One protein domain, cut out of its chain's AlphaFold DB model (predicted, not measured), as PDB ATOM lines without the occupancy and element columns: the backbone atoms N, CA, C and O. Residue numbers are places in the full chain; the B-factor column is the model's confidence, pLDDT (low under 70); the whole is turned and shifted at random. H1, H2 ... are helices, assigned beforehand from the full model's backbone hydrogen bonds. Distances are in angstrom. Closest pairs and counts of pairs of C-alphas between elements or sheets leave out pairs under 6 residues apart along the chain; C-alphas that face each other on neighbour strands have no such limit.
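This is residues 6 to 97 of the 313 residues of the protein "CCHC-type domain-containing protein" of Clathrospora elynae (UniProt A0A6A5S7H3). Two loose lobes stand end to end, joined at the tight link from H3 to H4: H1, H2 and H3 make the first, H4, H5 and H6 the second. In the second, H4 and H6 run side by side and H5 packs steeply on H6; in the first, H1 and H3 meet near their beginnings, with H2 near both. Residues 30 to 36 stick out. The printed part has 92 residues with six named helices, H1 to H6 in chain order, and no named strand; it is all helix and loose, with a radius of gyration of the C-alphas of 15.7 A and spans of 47 by 23 by 23 A.

Find C-alpha 6 at (163.623, 162.292, 162.521), where H1, residues 6 to 14, begins. Next come H2, residues 19 to 31, 18.6 A long, and H3, residues 39 to 51, 17.9 A. H4, residues 53 to 64, begins at C-alpha 53 (164.505, 140.692, 144.144) and is 16.4 A long. After H5, residues 67 to 73, H6 runs 20.7 A from residue 83 to C-alpha 97 at (140.369, 124.234, 148.795).

Look at C-alphas 6 and 39, the closest of H1 and H3, 5.6 A apart: the helices touch there, H3 with residues 39 to 42 alone, the same way at a shallow tilt of 29 degrees. H2 is close to H3 but not clearly touching; their closest C-alphas, 25 and 45, are 7.6 A apart. H3 and H6 are apart. H4 touches H6, which meets it with residues 83 to 87 alone, at a shallow tilt of 20 degrees, the same way; C-alphas 58 and 83 are closest, at 5.4 A. H5 touches H6, with its residues 90 to 94 alone, opposite ways at a steep tilt of 69 degrees, only just short of perpendicular; C-alphas 69 and 93 are closest, at 6.3 A. In H1 to H6 every O i to N i+4 pair is within hydrogen-bond range.

The C-alphas of Glu 6 and Asp 95, the two farthest apart, are 47.7 A apart. The printed part has no cut, and no link is long. Look for pLDDT under 70 at residues 19 to 20, 33 to 34, 51 to 57 and 77 of this model.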
ATOM      1  N   GLU A   6     163.372 163.595 163.131       84.62
ATOM      2  CA  GLU A   6     163.623 162.292 162.521       84.62
ATOM      3  C   GLU A   6     162.571 161.265 162.967       84.62
ATOM      4  O   GLU A   6     161.935 160.647 162.111       84.62
ATOM      5  N   ASP A   7     162.270 161.188 164.269       81.00
ATOM      6  CA  ASP A   7     161.225 160.304 164.816       81.00
ATOM      7  C   ASP A   7     159.854 160.603 164.196       81.00
ATOM      8  O   ASP A   7     159.087 159.697 163.867       81.00
ATOM      9  N   GLN A   8     159.548 161.887 163.976       78.00
ATOM     10  CA  GLN A   8     158.291 162.310 163.354       78.00
ATOM     11  C   GLN A   8     158.175 161.835 161.899       78.00
ATOM     12  O   GLN A   8     157.102 161.393 161.483       78.00
ATOM     13  N   LYS A   9     159.267 161.884 161.123       82.44
ATOM     14  CA  LYS A   9     159.289 161.374 159.741       82.44
ATOM     15  C   LYS A   9     159.115 159.855 159.706       82.44
ATOM     16  O   LYS A   9     158.356 159.345 158.878       82.44
ATOM     17  N   ILE A  10     159.789 159.140 160.609       86.06
ATOM     18  CA  ILE A  10     159.696 157.680 160.734       86.06
ATOM     19  C   ILE A  10     158.261 157.273 161.087       86.06
ATOM     20  O   ILE A  10     157.652 156.490 160.353       86.06
ATOM     21  N   ALA A  11     157.677 157.872 162.128       78.62
ATOM     22  CA  ALA A  11     156.302 157.607 162.553       78.62
ATOM     23  C   ALA A  11     155.280 157.907 161.441       78.62
ATOM     24  O   ALA A  11     154.392 157.096 161.172       78.62
ATOM     25  N   PHE A  12     155.442 159.033 160.737       77.81
ATOM     26  CA  PHE A  12     154.599 159.384 159.590       77.81
ATOM     27  C   PHE A  12     154.706 158.372 158.441       77.81
ATOM     28  O   PHE A  12     153.750 158.162 157.705       77.81
ATOM     29  N   THR A  13     155.856 157.734 158.259       81.50
ATOM     30  CA  THR A  13     156.068 156.770 157.171       81.50
ATOM     31  C   THR A  13     155.475 155.407 157.495       81.50
ATOM     32  O   THR A  13     154.861 154.782 156.630       81.50
ATOM     33  N   LEU A  14     155.609 154.965 158.747       79.38
ATOM     34  CA  LEU A  14     155.082 153.682 159.216       79.38
ATOM     35  C   LEU A  14     153.567 153.555 159.006       79.38
ATOM     36  O   LEU A  14     153.095 152.466 158.699       79.38
ATOM     37  N   GLN A  15     152.808 154.653 159.079       75.62
ATOM     38  CA  GLN A  15     151.352 154.615 158.874       75.62
ATOM     39  C   GLN A  15     150.932 154.166 157.458       75.62
ATOM     40  O   GLN A  15     149.801 153.734 157.266       75.62
ATOM     41  N   TYR A  16     151.829 154.264 156.469       76.94
ATOM     42  CA  TYR A  16     151.558 153.880 155.079       76.94
ATOM     43  C   TYR A  16     152.102 152.498 154.711       76.94
ATOM     44  O   TYR A  16     151.879 152.018 153.596       76.94
ATOM     45  N   LEU A  17     152.843 151.857 155.612       77.50
ATOM     46  CA  LEU A  17     153.385 150.529 155.375       77.50
ATOM     47  C   LEU A  17     152.364 149.456 155.750       77.50
ATOM     48  O   LEU A  17     151.588 149.591 156.694       77.50
ATOM     49  N   GLN A  18     152.384 148.342 155.011       74.31
ATOM     50  CA  GLN A  18     151.628 147.161 155.421       74.31
ATOM     51  C   GLN A  18     152.118 146.683 156.801       74.31
ATOM     52  O   GLN A  18     153.327 146.751 157.056       74.31
ATOM     53  N   PRO A  19     151.234 146.128 157.654       69.69
ATOM     54  CA  PRO A  19     151.573 145.745 159.030       69.69
ATOM     55  C   PRO A  19     152.837 144.884 159.154       69.69
ATOM     56  O   PRO A  19     153.652 145.095 160.049       69.69
ATOM     57  N   THR A  20     153.047 143.963 158.212       69.88
ATOM     58  CA  THR A  20     154.223 143.086 158.170       69.88
ATOM     59  C   THR A  20     155.535 143.863 158.034       69.88
ATOM     60  O   THR A  20     156.524 143.518 158.672       69.88
ATOM     61  N   TYR A  21     155.567 144.938 157.242       78.88
ATOM     62  CA  TYR A  21     156.774 145.755 157.084       78.88
ATOM     63  C   TYR A  21     157.018 146.656 158.297       78.88
ATOM     64  O   TYR A  21     158.172 146.871 158.658       78.88
ATOM     65  N   CYS A  22     155.962 147.120 158.973       76.75
ATOM     66  CA  CYS A  22     156.103 147.825 160.249       76.75
ATOM     67  C   CYS A  22     156.743 146.929 161.314       76.75
ATOM     68  O   CYS A  22     157.655 147.363 162.010       76.75
ATOM     69  N   GLN A  23     156.310 145.669 161.411       74.44
ATOM     70  CA  GLN A  23     156.887 144.699 162.349       74.44
ATOM     71  C   GLN A  23     158.363 144.419 162.053       74.44
ATOM     72  O   GLN A  23     159.174 144.398 162.972       74.44
ATOM     73  N   LEU A  24     158.728 144.267 160.775       78.62
ATOM     74  CA  LEU A  24     160.127 144.085 160.374       78.62
ATOM     75  C   LEU A  24     160.999 145.298 160.727       78.62
ATOM     76  O   LEU A  24     162.154 145.124 161.109       78.62
ATOM     77  N   TRP A  25     160.456 146.513 160.619       85.06
ATOM     78  CA  TRP A  25     161.150 147.720 161.061       85.06
ATOM     79  C   TRP A  25     161.352 147.736 162.584       85.06
ATOM     80  O   TRP A  25     162.479 147.906 163.036       85.06
ATOM     81  N   MET A  26     160.299 147.477 163.369       81.12
ATOM     82  CA  MET A  26     160.390 147.436 164.838       81.12
ATOM     83  C   MET A  26     161.338 146.340 165.340       81.12
ATOM     84  O   MET A  26     162.061 146.538 166.311       81.12
ATOM     85  N   GLN A  27     161.367 145.182 164.677       80.62
ATOM     86  CA  GLN A  27     162.305 144.114 165.014       80.62
ATOM     87  C   GLN A  27     163.753 144.558 164.772       80.62
ATOM     88  O   GLN A  27     164.616 144.344 165.618       80.62
ATOM     89  N   ARG A  28     164.015 145.226 163.643       81.44
ATOM     90  CA  ARG A  28     165.337 145.788 163.347       81.44
ATOM     91  C   ARG A  28     165.755 146.821 164.390       81.44
ATOM     92  O   ARG A  28     166.917 146.848 164.768       81.44
ATOM     93  N   GLU A  29     164.812 147.627 164.867       82.25
ATOM     94  CA  GLU A  29     165.052 148.606 165.927       82.25
ATOM     95  C   GLU A  29     165.465 147.968 167.257       82.25
ATOM     96  O   GLU A  29     166.311 148.508 167.962       82.25
ATOM     97  N   GLN A  30     164.937 146.785 167.566       79.44
ATOM     98  CA  GLN A  30     165.322 146.022 168.756       79.44
ATOM     99  C   GLN A  30     166.668 145.300 168.608       79.44
ATOM    100  O   GLN A  30     167.359 145.084 169.602       79.44
ATOM    101  N   GLU A  31     167.028 144.890 167.390       80.19
ATOM    102  CA  GLU A  31     168.278 144.174 167.103       80.19
ATOM    103  C   GLU A  31     169.494 145.113 166.996       80.19
ATOM    104  O   GLU A  31     170.632 144.679 167.199       80.19
ATOM    105  N   ASP A  32     169.275 146.394 166.687       79.19
ATOM    106  CA  ASP A  32     170.341 147.384 166.563       79.19
ATOM    107  C   ASP A  32     170.761 147.886 167.961       79.19
ATOM    108  O   ASP A  32     170.106 148.727 168.576       79.19
ATOM    109  N   ASN A  33     171.850 147.320 168.500       66.75
ATOM    110  CA  ASN A  33     172.364 147.532 169.866       66.75
ATOM    111  C   ASN A  33     172.923 148.954 170.116       66.75
ATOM    112  O   ASN A  33     174.096 149.124 170.458       66.75
ATOM    113  N   GLY A  34     172.090 149.985 169.985       66.00
ATOM    114  CA  GLY A  34     172.415 151.361 170.370       66.00
ATOM    115  C   GLY A  34     172.820 152.287 169.224       66.00
ATOM    116  O   GLY A  34     173.235 153.418 169.484       66.00
ATOM    117  N   THR A  35     172.683 151.859 167.970       75.75
ATOM    118  CA  THR A  35     172.750 152.775 166.828       75.75
ATOM    119  C   THR A  35     171.425 153.534 166.752       75.75
ATOM    120  O   THR A  35     170.369 152.925 166.614       75.75
ATOM    121  N   THR A  36     171.448 154.864 166.879       77.50
ATOM    122  CA  THR A  36     170.245 155.696 166.704       77.50
ATOM    123  C   THR A  36     169.681 155.475 165.306       77.50
ATOM    124  O   THR A  36     170.316 155.874 164.331       77.50
ATOM    125  N   LEU A  37     168.507 154.845 165.212       79.44
ATOM    126  CA  LEU A  37     167.794 154.698 163.949       79.44
ATOM    127  C   LEU A  37     167.270 156.053 163.513       79.44
ATOM    128  O   LEU A  37     166.341 156.604 164.099       79.44
ATOM    129  N   ASP A  38     167.890 156.590 162.475       89.56
ATOM    130  CA  ASP A  38     167.507 157.860 161.888       89.56
ATOM    131  C   ASP A  38     166.703 157.651 160.594       89.56
ATOM    132  O   ASP A  38     166.442 156.533 160.122       89.56
ATOM    133  N   TRP A  39     166.290 158.755 159.975       88.31
ATOM    134  CA  TRP A  39     165.556 158.706 158.718       88.31
ATOM    135  C   TRP A  39     166.343 158.038 157.585       88.31
ATOM    136  O   TRP A  39     165.749 157.463 156.668       88.31
ATOM    137  N   ARG A  40     167.679 158.078 157.628       87.25
ATOM    138  CA  ARG A  40     168.532 157.444 156.620       87.25
ATOM    139  C   ARG A  40     168.432 155.925 156.716       87.25
ATOM    140  O   ARG A  40     168.289 155.283 155.672       87.25
ATOM    141  N   ASN A  41     168.422 155.359 157.924       88.88
ATOM    142  CA  ASN A  41     168.188 153.926 158.126       88.88
ATOM    143  C   ASN A  41     166.795 153.499 157.630       88.88
ATOM    144  O   ASN A  41     166.664 152.444 157.000       88.88
ATOM    145  N   MET A  42     165.770 154.330 157.853       89.69
ATOM    146  CA  MET A  42     164.407 154.078 157.368       89.69
ATOM    147  C   MET A  42     164.343 154.095 155.838       89.69
ATOM    148  O   MET A  42     163.826 153.157 155.231       89.69
ATOM    149  N   ILE A  43     164.940 155.095 155.181       85.12
ATOM    150  CA  ILE A  43     165.035 155.125 153.713       85.12
ATOM    151  C   ILE A  43     165.740 153.871 153.191       85.12
ATOM    152  O   ILE A  43     165.281 153.271 152.222       85.12
ATOM    153  N   GLU A  44     166.842 153.453 153.812       84.25
ATOM    154  CA  GLU A  44     167.569 152.261 153.385       84.25
ATOM    155  C   GLU A  44     166.728 150.988 153.545       84.25
ATOM    156  O   GLU A  44     166.698 150.153 152.641       84.25
ATOM    157  N   PHE A  45     165.983 150.857 154.644       87.00
ATOM    158  CA  PHE A  45     165.018 149.774 154.836       87.00
ATOM    159  C   PHE A  45     163.953 149.752 153.734       87.00
ATOM    160  O   PHE A  45     163.763 148.718 153.095       87.00
ATOM    161  N   LEU A  46     163.318 150.890 153.443       84.62
ATOM    162  CA  LEU A  46     162.325 151.002 152.372       84.62
ATOM    163  C   LEU A  46     162.920 150.674 151.000       84.62
ATOM    164  O   LEU A  46     162.319 149.959 150.198       84.62
ATOM    165  N   LEU A  47     164.128 151.164 150.724       78.25
ATOM    166  CA  LEU A  47     164.834 150.858 149.489       78.25
ATOM    167  C   LEU A  47     165.160 149.371 149.398       78.25
ATOM    168  O   LEU A  47     165.008 148.809 148.321       78.25
ATOM    169  N   ASN A  48     165.545 148.720 150.493       78.12
ATOM    170  CA  ASN A  48     165.784 147.279 150.526       78.12
ATOM    171  C   ASN A  48     164.489 146.479 150.356       78.12
ATOM    172  O   ASN A  48     164.499 145.463 149.662       78.12
ATOM    173  N   LEU A  49     163.358 146.963 150.878       75.25
ATOM    174  CA  LEU A  49     162.049 146.369 150.605       75.25
ATOM    175  C   LEU A  49     161.727 146.384 149.106       75.25
ATOM    176  O   LEU A  49     161.269 145.374 148.573       75.25
ATOM    177  N   ILE A  50     162.012 147.497 148.424       70.81
ATOM    178  CA  ILE A  50     161.725 147.690 146.995       70.81
ATOM    179  C   ILE A  50     162.754 146.991 146.090       70.81
ATOM    180  O   ILE A  50     162.399 146.512 145.007       70.81
ATOM    181  N   LYS A  51     164.030 146.981 146.497       66.06
ATOM    182  CA  LYS A  51     165.170 146.461 145.726       66.06
ATOM    183  C   LYS A  51     165.399 144.970 145.917       66.06
ATOM    184  O   LYS A  51     166.016 144.376 145.039       66.06
ATOM    185  N   SER A  52     164.934 144.370 147.015       63.53
ATOM    186  CA  SER A  52     165.077 142.931 147.228       63.53
ATOM    187  C   SER A  52     164.370 142.184 146.088       63.53
ATOM    188  O   SER A  52     163.140 142.268 145.978       63.53
ATOM    189  N   PRO A  53     165.112 141.462 145.224       59.16
ATOM    190  CA  PRO A  53     164.505 140.692 144.144       59.16
ATOM    191  C   PRO A  53     163.545 139.644 144.709       59.16
ATOM    192  O   PRO A  53     162.488 139.429 144.130       59.16
ATOM    193  N   ILE A  54     163.836 139.114 145.902       59.88
ATOM    194  CA  ILE A  54     162.989 138.165 146.633       59.88
ATOM    195  C   ILE A  54     161.632 138.794 146.979       59.88
ATOM    196  O   ILE A  54     160.597 138.170 146.763       59.88
ATOM    197  N   ASN A  55     161.595 140.048 147.444       62.97
ATOM    198  CA  ASN A  55     160.330 140.715 147.779       62.97
ATOM    199  C   ASN A  55     159.505 141.039 146.530       62.97
ATOM    200  O   ASN A  55     158.283 140.877 146.540       62.97
ATOM    201  N   ARG A  56     160.155 141.450 145.432       65.44
ATOM    202  CA  ARG A  56     159.473 141.624 144.140       65.44
ATOM    203  C   ARG A  56     158.949 140.301 143.595       65.44
ATOM    204  O   ARG A  56     157.814 140.255 143.136       65.44
ATOM    205  N   GLU A  57     159.732 139.231 143.667       65.62
ATOM    206  CA  GLU A  57     159.317 137.895 143.240       65.62
ATOM    207  C   GLU A  57     158.151 137.372 144.077       65.62
ATOM    208  O   GLU A  57     157.190 136.849 143.511       65.62
ATOM    209  N   LEU A  58     158.175 137.568 145.398       72.19
ATOM    210  CA  LEU A  58     157.069 137.229 146.294       72.19
ATOM    211  C   LEU A  58     155.807 138.024 145.950       72.19
ATOM    212  O   LEU A  58     154.751 137.425 145.771       72.19
ATOM    213  N   GLN A  59     155.911 139.342 145.768       70.38
ATOM    214  CA  GLN A  59     154.783 140.194 145.373       70.38
ATOM    215  C   GLN A  59     154.203 139.793 144.013       70.38
ATOM    216  O   GLN A  59     152.990 139.633 143.880       70.38
ATOM    217  N   VAL A  60     155.052 139.566 143.008       74.00
ATOM    218  CA  VAL A  60     154.625 139.082 141.687       74.00
ATOM    219  C   VAL A  60     153.959 137.709 141.797       74.00
ATOM    220  O   VAL A  60     152.960 137.457 141.125       74.00
ATOM    221  N   THR A  61     154.483 136.821 142.643       77.94
ATOM    222  CA  THR A  61     153.910 135.490 142.870       77.94
ATOM    223  C   THR A  61     152.548 135.593 143.553       77.94
ATOM    224  O   THR A  61     151.603 134.987 143.062       77.94
ATOM    225  N   LEU A  62     152.399 136.423 144.594       79.81
ATOM    226  CA  LEU A  62     151.117 136.683 145.265       79.81
ATOM    227  C   LEU A  62     150.050 137.198 144.296       79.81
ATOM    228  O   LEU A  62     148.921 136.716 144.321       79.81
ATOM    229  N   HIS A  63     150.406 138.119 143.397       76.62
ATOM    230  CA  HIS A  63     149.471 138.654 142.400       76.62
ATOM    231  C   HIS A  63     149.025 137.618 141.358       76.62
ATOM    232  O   HIS A  63     147.990 137.798 140.719       76.62
ATOM    233  N   LYS A  64     149.787 136.534 141.171       83.19
ATOM    234  CA  LYS A  64     149.426 135.421 140.282       83.19
ATOM    235  C   LYS A  64     148.541 134.374 140.962       83.19
ATOM    236  O   LYS A  64     147.984 133.523 140.268       83.19
ATOM    237  N   LEU A  65     148.411 134.406 142.290       85.88
ATOM    238  CA  LEU A  65     147.572 133.463 143.025       85.88
ATOM    239  C   LEU A  65     146.089 133.811 142.881       85.88
ATOM    240  O   LEU A  65     145.688 134.963 142.710       85.88
ATOM    241  N   ARG A  66     145.236 132.788 142.978       85.62
ATOM    242  CA  ARG A  66     143.782 132.983 142.959       85.62
ATOM    243  C   ARG A  66     143.333 133.736 144.221       85.62
ATOM    244  O   ARG A  66     143.821 133.412 145.303       85.62
ATOM    245  N   PRO A  67     142.306 134.608 144.150       85.62
ATOM    246  CA  PRO A  67     141.850 135.386 145.308       85.62
ATOM    247  C   PRO A  67     141.536 134.546 146.555       85.62
ATOM    248  O   PRO A  67     141.900 134.917 147.665       85.62
ATOM    249  N   LYS A  68     140.926 133.365 146.381       81.88
ATOM    250  CA  LYS A  68     140.619 132.445 147.493       81.88
ATOM    251  C   LYS A  68     141.871 131.909 148.199       81.88
ATOM    252  O   LYS A  68     141.823 131.654 149.395       81.88
ATOM    253  N   VAL A  69     142.973 131.747 147.469       87.06
ATOM    254  CA  VAL A  69     144.261 131.301 148.017       87.06
ATOM    255  C   VAL A  69     144.927 132.448 148.763       87.06
ATOM    256  O   VAL A  69     145.424 132.230 149.858       87.06
ATOM    257  N   CYS A  70     144.855 133.675 148.238       80.62
ATOM    258  CA  CYS A  70     145.343 134.867 148.937       80.62
ATOM    259  C   CYS A  70     144.624 135.085 150.277       80.62
ATOM    260  O   CYS A  70     145.279 135.330 151.283       80.62
ATOM    261  N   ILE A  71     143.296 134.922 150.309       77.31
ATOM    262  CA  ILE A  71     142.498 134.993 151.549       77.31
ATOM    263  C   ILE A  71     142.889 133.875 152.523       77.31
ATOM    264  O   ILE A  71     142.917 134.073 153.733       77.31
ATOM    265  N   ALA A  72     143.181 132.674 152.021       81.94
ATOM    266  CA  ALA A  72     143.636 131.586 152.879       81.94
ATOM    267  C   ALA A  72     145.044 131.859 153.438       81.94
ATOM    268  O   ALA A  72     145.275 131.623 154.621       81.94
ATOM    269  N   LEU A  73     145.948 132.406 152.618       83.38
ATOM    270  CA  LEU A  73     147.304 132.808 153.001       83.38
ATOM    271  C   LEU A  73     147.313 133.908 154.065       83.38
ATOM    272  O   LEU A  73     148.133 133.837 154.973       83.38
ATOM    273  N   SER A  74     146.398 134.882 154.013       78.38
ATOM    274  CA  SER A  74     146.333 135.950 155.025       78.38
ATOM    275  C   SER A  74     145.991 135.447 156.431       78.38
ATOM    276  O   SER A  74     146.196 136.174 157.394       78.38
ATOM    277  N   ASN A  75     145.488 134.215 156.563       77.56
ATOM    278  CA  ASN A  75     145.189 133.594 157.857       77.56
ATOM    279  C   ASN A  75     146.383 132.819 158.454       77.56
ATOM    280  O   ASN A  75     146.251 132.249 159.538       77.56
ATOM    281  N   TYR A  76     147.526 132.744 157.760       79.19
ATOM    282  CA  TYR A  76     148.734 132.085 158.264       79.19
ATOM    283  C   TYR A  76     149.593 133.058 159.079       79.19
ATOM    284  O   TYR A  76     149.895 134.156 158.625       79.19
ATOM    285  N   ALA A  77     150.006 132.628 160.276       66.56
ATOM    286  CA  ALA A  77     150.824 133.433 161.189       66.56
ATOM    287  C   ALA A  77     152.270 133.614 160.695       66.56
ATOM    288  O   ALA A  77     152.843 134.687 160.856       66.56
ATOM    289  N   ASP A  78     152.836 132.579 160.069       78.75
ATOM    290  CA  ASP A  78     154.188 132.611 159.518       78.75
ATOM    291  C   ASP A  78     154.116 132.852 158.012       78.75
ATOM    292  O   ASP A  78     153.779 131.954 157.233       78.75
ATOM    293  N   PHE A  79     154.409 134.085 157.598       79.06
ATOM    294  CA  PHE A  79     154.437 134.424 156.183       79.06
ATOM    295  C   PHE A  79     155.702 133.849 155.516       79.06
ATOM    296  O   PHE A  79     156.800 134.026 156.054       79.06
ATOM    297  N   PRO A  80     155.583 133.190 154.348       81.88
ATOM    298  CA  PRO A  80     156.726 132.648 153.619       81.88
ATOM    299  C   PRO A  80     157.810 133.697 153.349       81.88
ATOM    300  O   PRO A  80     157.520 134.781 152.838       81.88
ATOM    301  N   LYS A  81     159.069 133.365 153.654       80.19
ATOM    302  CA  LYS A  81     160.212 134.282 153.471       80.19
ATOM    303  C   LYS A  81     160.881 134.108 152.112       80.19
ATOM    304  O   LYS A  81     161.647 134.968 151.682       80.19
ATOM    305  N   THR A  82     160.593 133.002 151.427       79.75
ATOM    306  CA  THR A  82     161.126 132.695 150.098       79.75
ATOM    307  C   THR A  82     160.008 132.396 149.103       79.75
ATOM    308  O   THR A  82     158.936 131.911 149.467       79.75
ATOM    309  N   GLN A  83     160.254 132.662 147.814       80.75
ATOM    310  CA  GLN A  83     159.286 132.366 146.752       80.75
ATOM    311  C   GLN A  83     158.899 130.884 146.735       80.75
ATOM    312  O   GLN A  83     157.730 130.553 146.548       80.75
ATOM    313  N   ARG A  84     159.868 129.992 146.968       81.38
ATOM    314  CA  ARG A  84     159.632 128.548 147.019       81.38
ATOM    315  C   ARG A  84     158.650 128.177 148.128       81.38
ATOM    316  O   ARG A  84     157.672 127.495 147.845       81.38
ATOM    317  N   GLU A  85     158.868 128.674 149.346       85.81
ATOM    318  CA  GLU A  85     157.947 128.449 150.471       85.81
ATOM    319  C   GLU A  85     156.543 128.981 150.164       85.81
ATOM    320  O   GLU A  85     155.551 128.318 150.465       85.81
ATOM    321  N   LEU A  86     156.445 130.151 149.519       87.31
ATOM    322  CA  LEU A  86     155.158 130.724 149.133       87.31
ATOM    323  C   LEU A  86     154.427 129.838 148.121       87.31
ATOM    324  O   LEU A  86     153.228 129.608 148.263       87.31
ATOM    325  N   VAL A  87     155.138 129.336 147.110       88.06
ATOM    326  CA  VAL A  87     154.570 128.455 146.083       88.06
ATOM    327  C   VAL A  87     154.132 127.119 146.688       88.06
ATOM    328  O   VAL A  87     153.029 126.662 146.395       88.06
ATOM    329  N   GLU A  88     154.941 126.514 147.558       92.38
ATOM    330  CA  GLU A  88     154.609 125.252 148.237       92.38
ATOM    331  C   GLU A  88     153.380 125.397 149.145       92.38
ATOM    332  O   GLU A  88     152.463 124.564 149.114       92.38
ATOM    333  N   LEU A  89     153.312 126.489 149.913       91.25
ATOM    334  CA  LEU A  89     152.170 126.781 150.772       91.25
ATOM    335  C   LEU A  89     150.907 127.069 149.950       91.25
ATOM    336  O   LEU A  89     149.844 126.518 150.238       91.25
ATOM    337  N   ALA A  90     151.019 127.881 148.897       91.88
ATOM    338  CA  ALA A  90     149.907 128.185 148.005       91.88
ATOM    339  C   ALA A  90     149.373 126.927 147.303       91.88
ATOM    340  O   ALA A  90     148.159 126.738 147.249       91.88
ATOM    341  N   ALA A  91     150.252 126.036 146.832       91.50
ATOM    342  CA  ALA A  91     149.864 124.761 146.229       91.50
ATOM    343  C   ALA A  91     149.111 123.868 147.226       91.50
ATOM    344  O   ALA A  91     148.056 123.320 146.905       91.50
ATOM    345  N   THR A  92     149.602 123.787 148.466       93.19
ATOM    346  CA  THR A  92     148.938 123.042 149.547       93.19
ATOM    347  C   THR A  92     147.547 123.610 149.843       93.19
ATOM    348  O   THR A  92     146.580 122.864 150.012       93.19
ATOM    349  N   LEU A  93     147.415 124.940 149.876       91.69
ATOM    350  CA  LEU A  93     146.136 125.611 150.102       91.69
ATOM    351  C   LEU A  93     145.163 125.412 148.943       91.69
ATOM    352  O   LEU A  93     143.981 125.165 149.182       91.69
ATOM    353  N   GLU A  94     145.639 125.469 147.701       93.25
ATOM    354  CA  GLU A  94     144.822 125.150 146.533       93.25
ATOM    355  C   GLU A  94     144.278 123.723 146.589       93.25
ATOM    356  O   GLU A  94     143.084 123.518 146.359       93.25
ATOM    357  N   ASP A  95     145.118 122.751 146.937       89.88
ATOM    358  CA  ASP A  95     144.711 121.357 147.081       89.88
ATOM    359  C   ASP A  95     143.677 121.174 148.193       89.88
ATOM    360  O   ASP A  95     142.673 120.480 148.005       89.88
ATOM    361  N   ASN A  96     143.861 121.846 149.330       89.88
ATOM    362  CA  ASN A  96     142.898 121.831 150.429       89.88
ATOM    363  C   ASN A  96     141.557 122.454 150.021       89.88
ATOM    364  O   ASN A  96     140.505 121.885 150.310       89.88
ATOM    365  N   LEU A  97     141.577 123.580 149.302       88.00
ATOM    366  CA  LEU A  97     140.369 124.234 148.795       88.00
ATOM    367  C   LEU A  97     139.644 123.369 147.753       88.00
ATOM    368  O   LEU A  97     138.413 123.330 147.740       88.00
TER     369      LEU A  97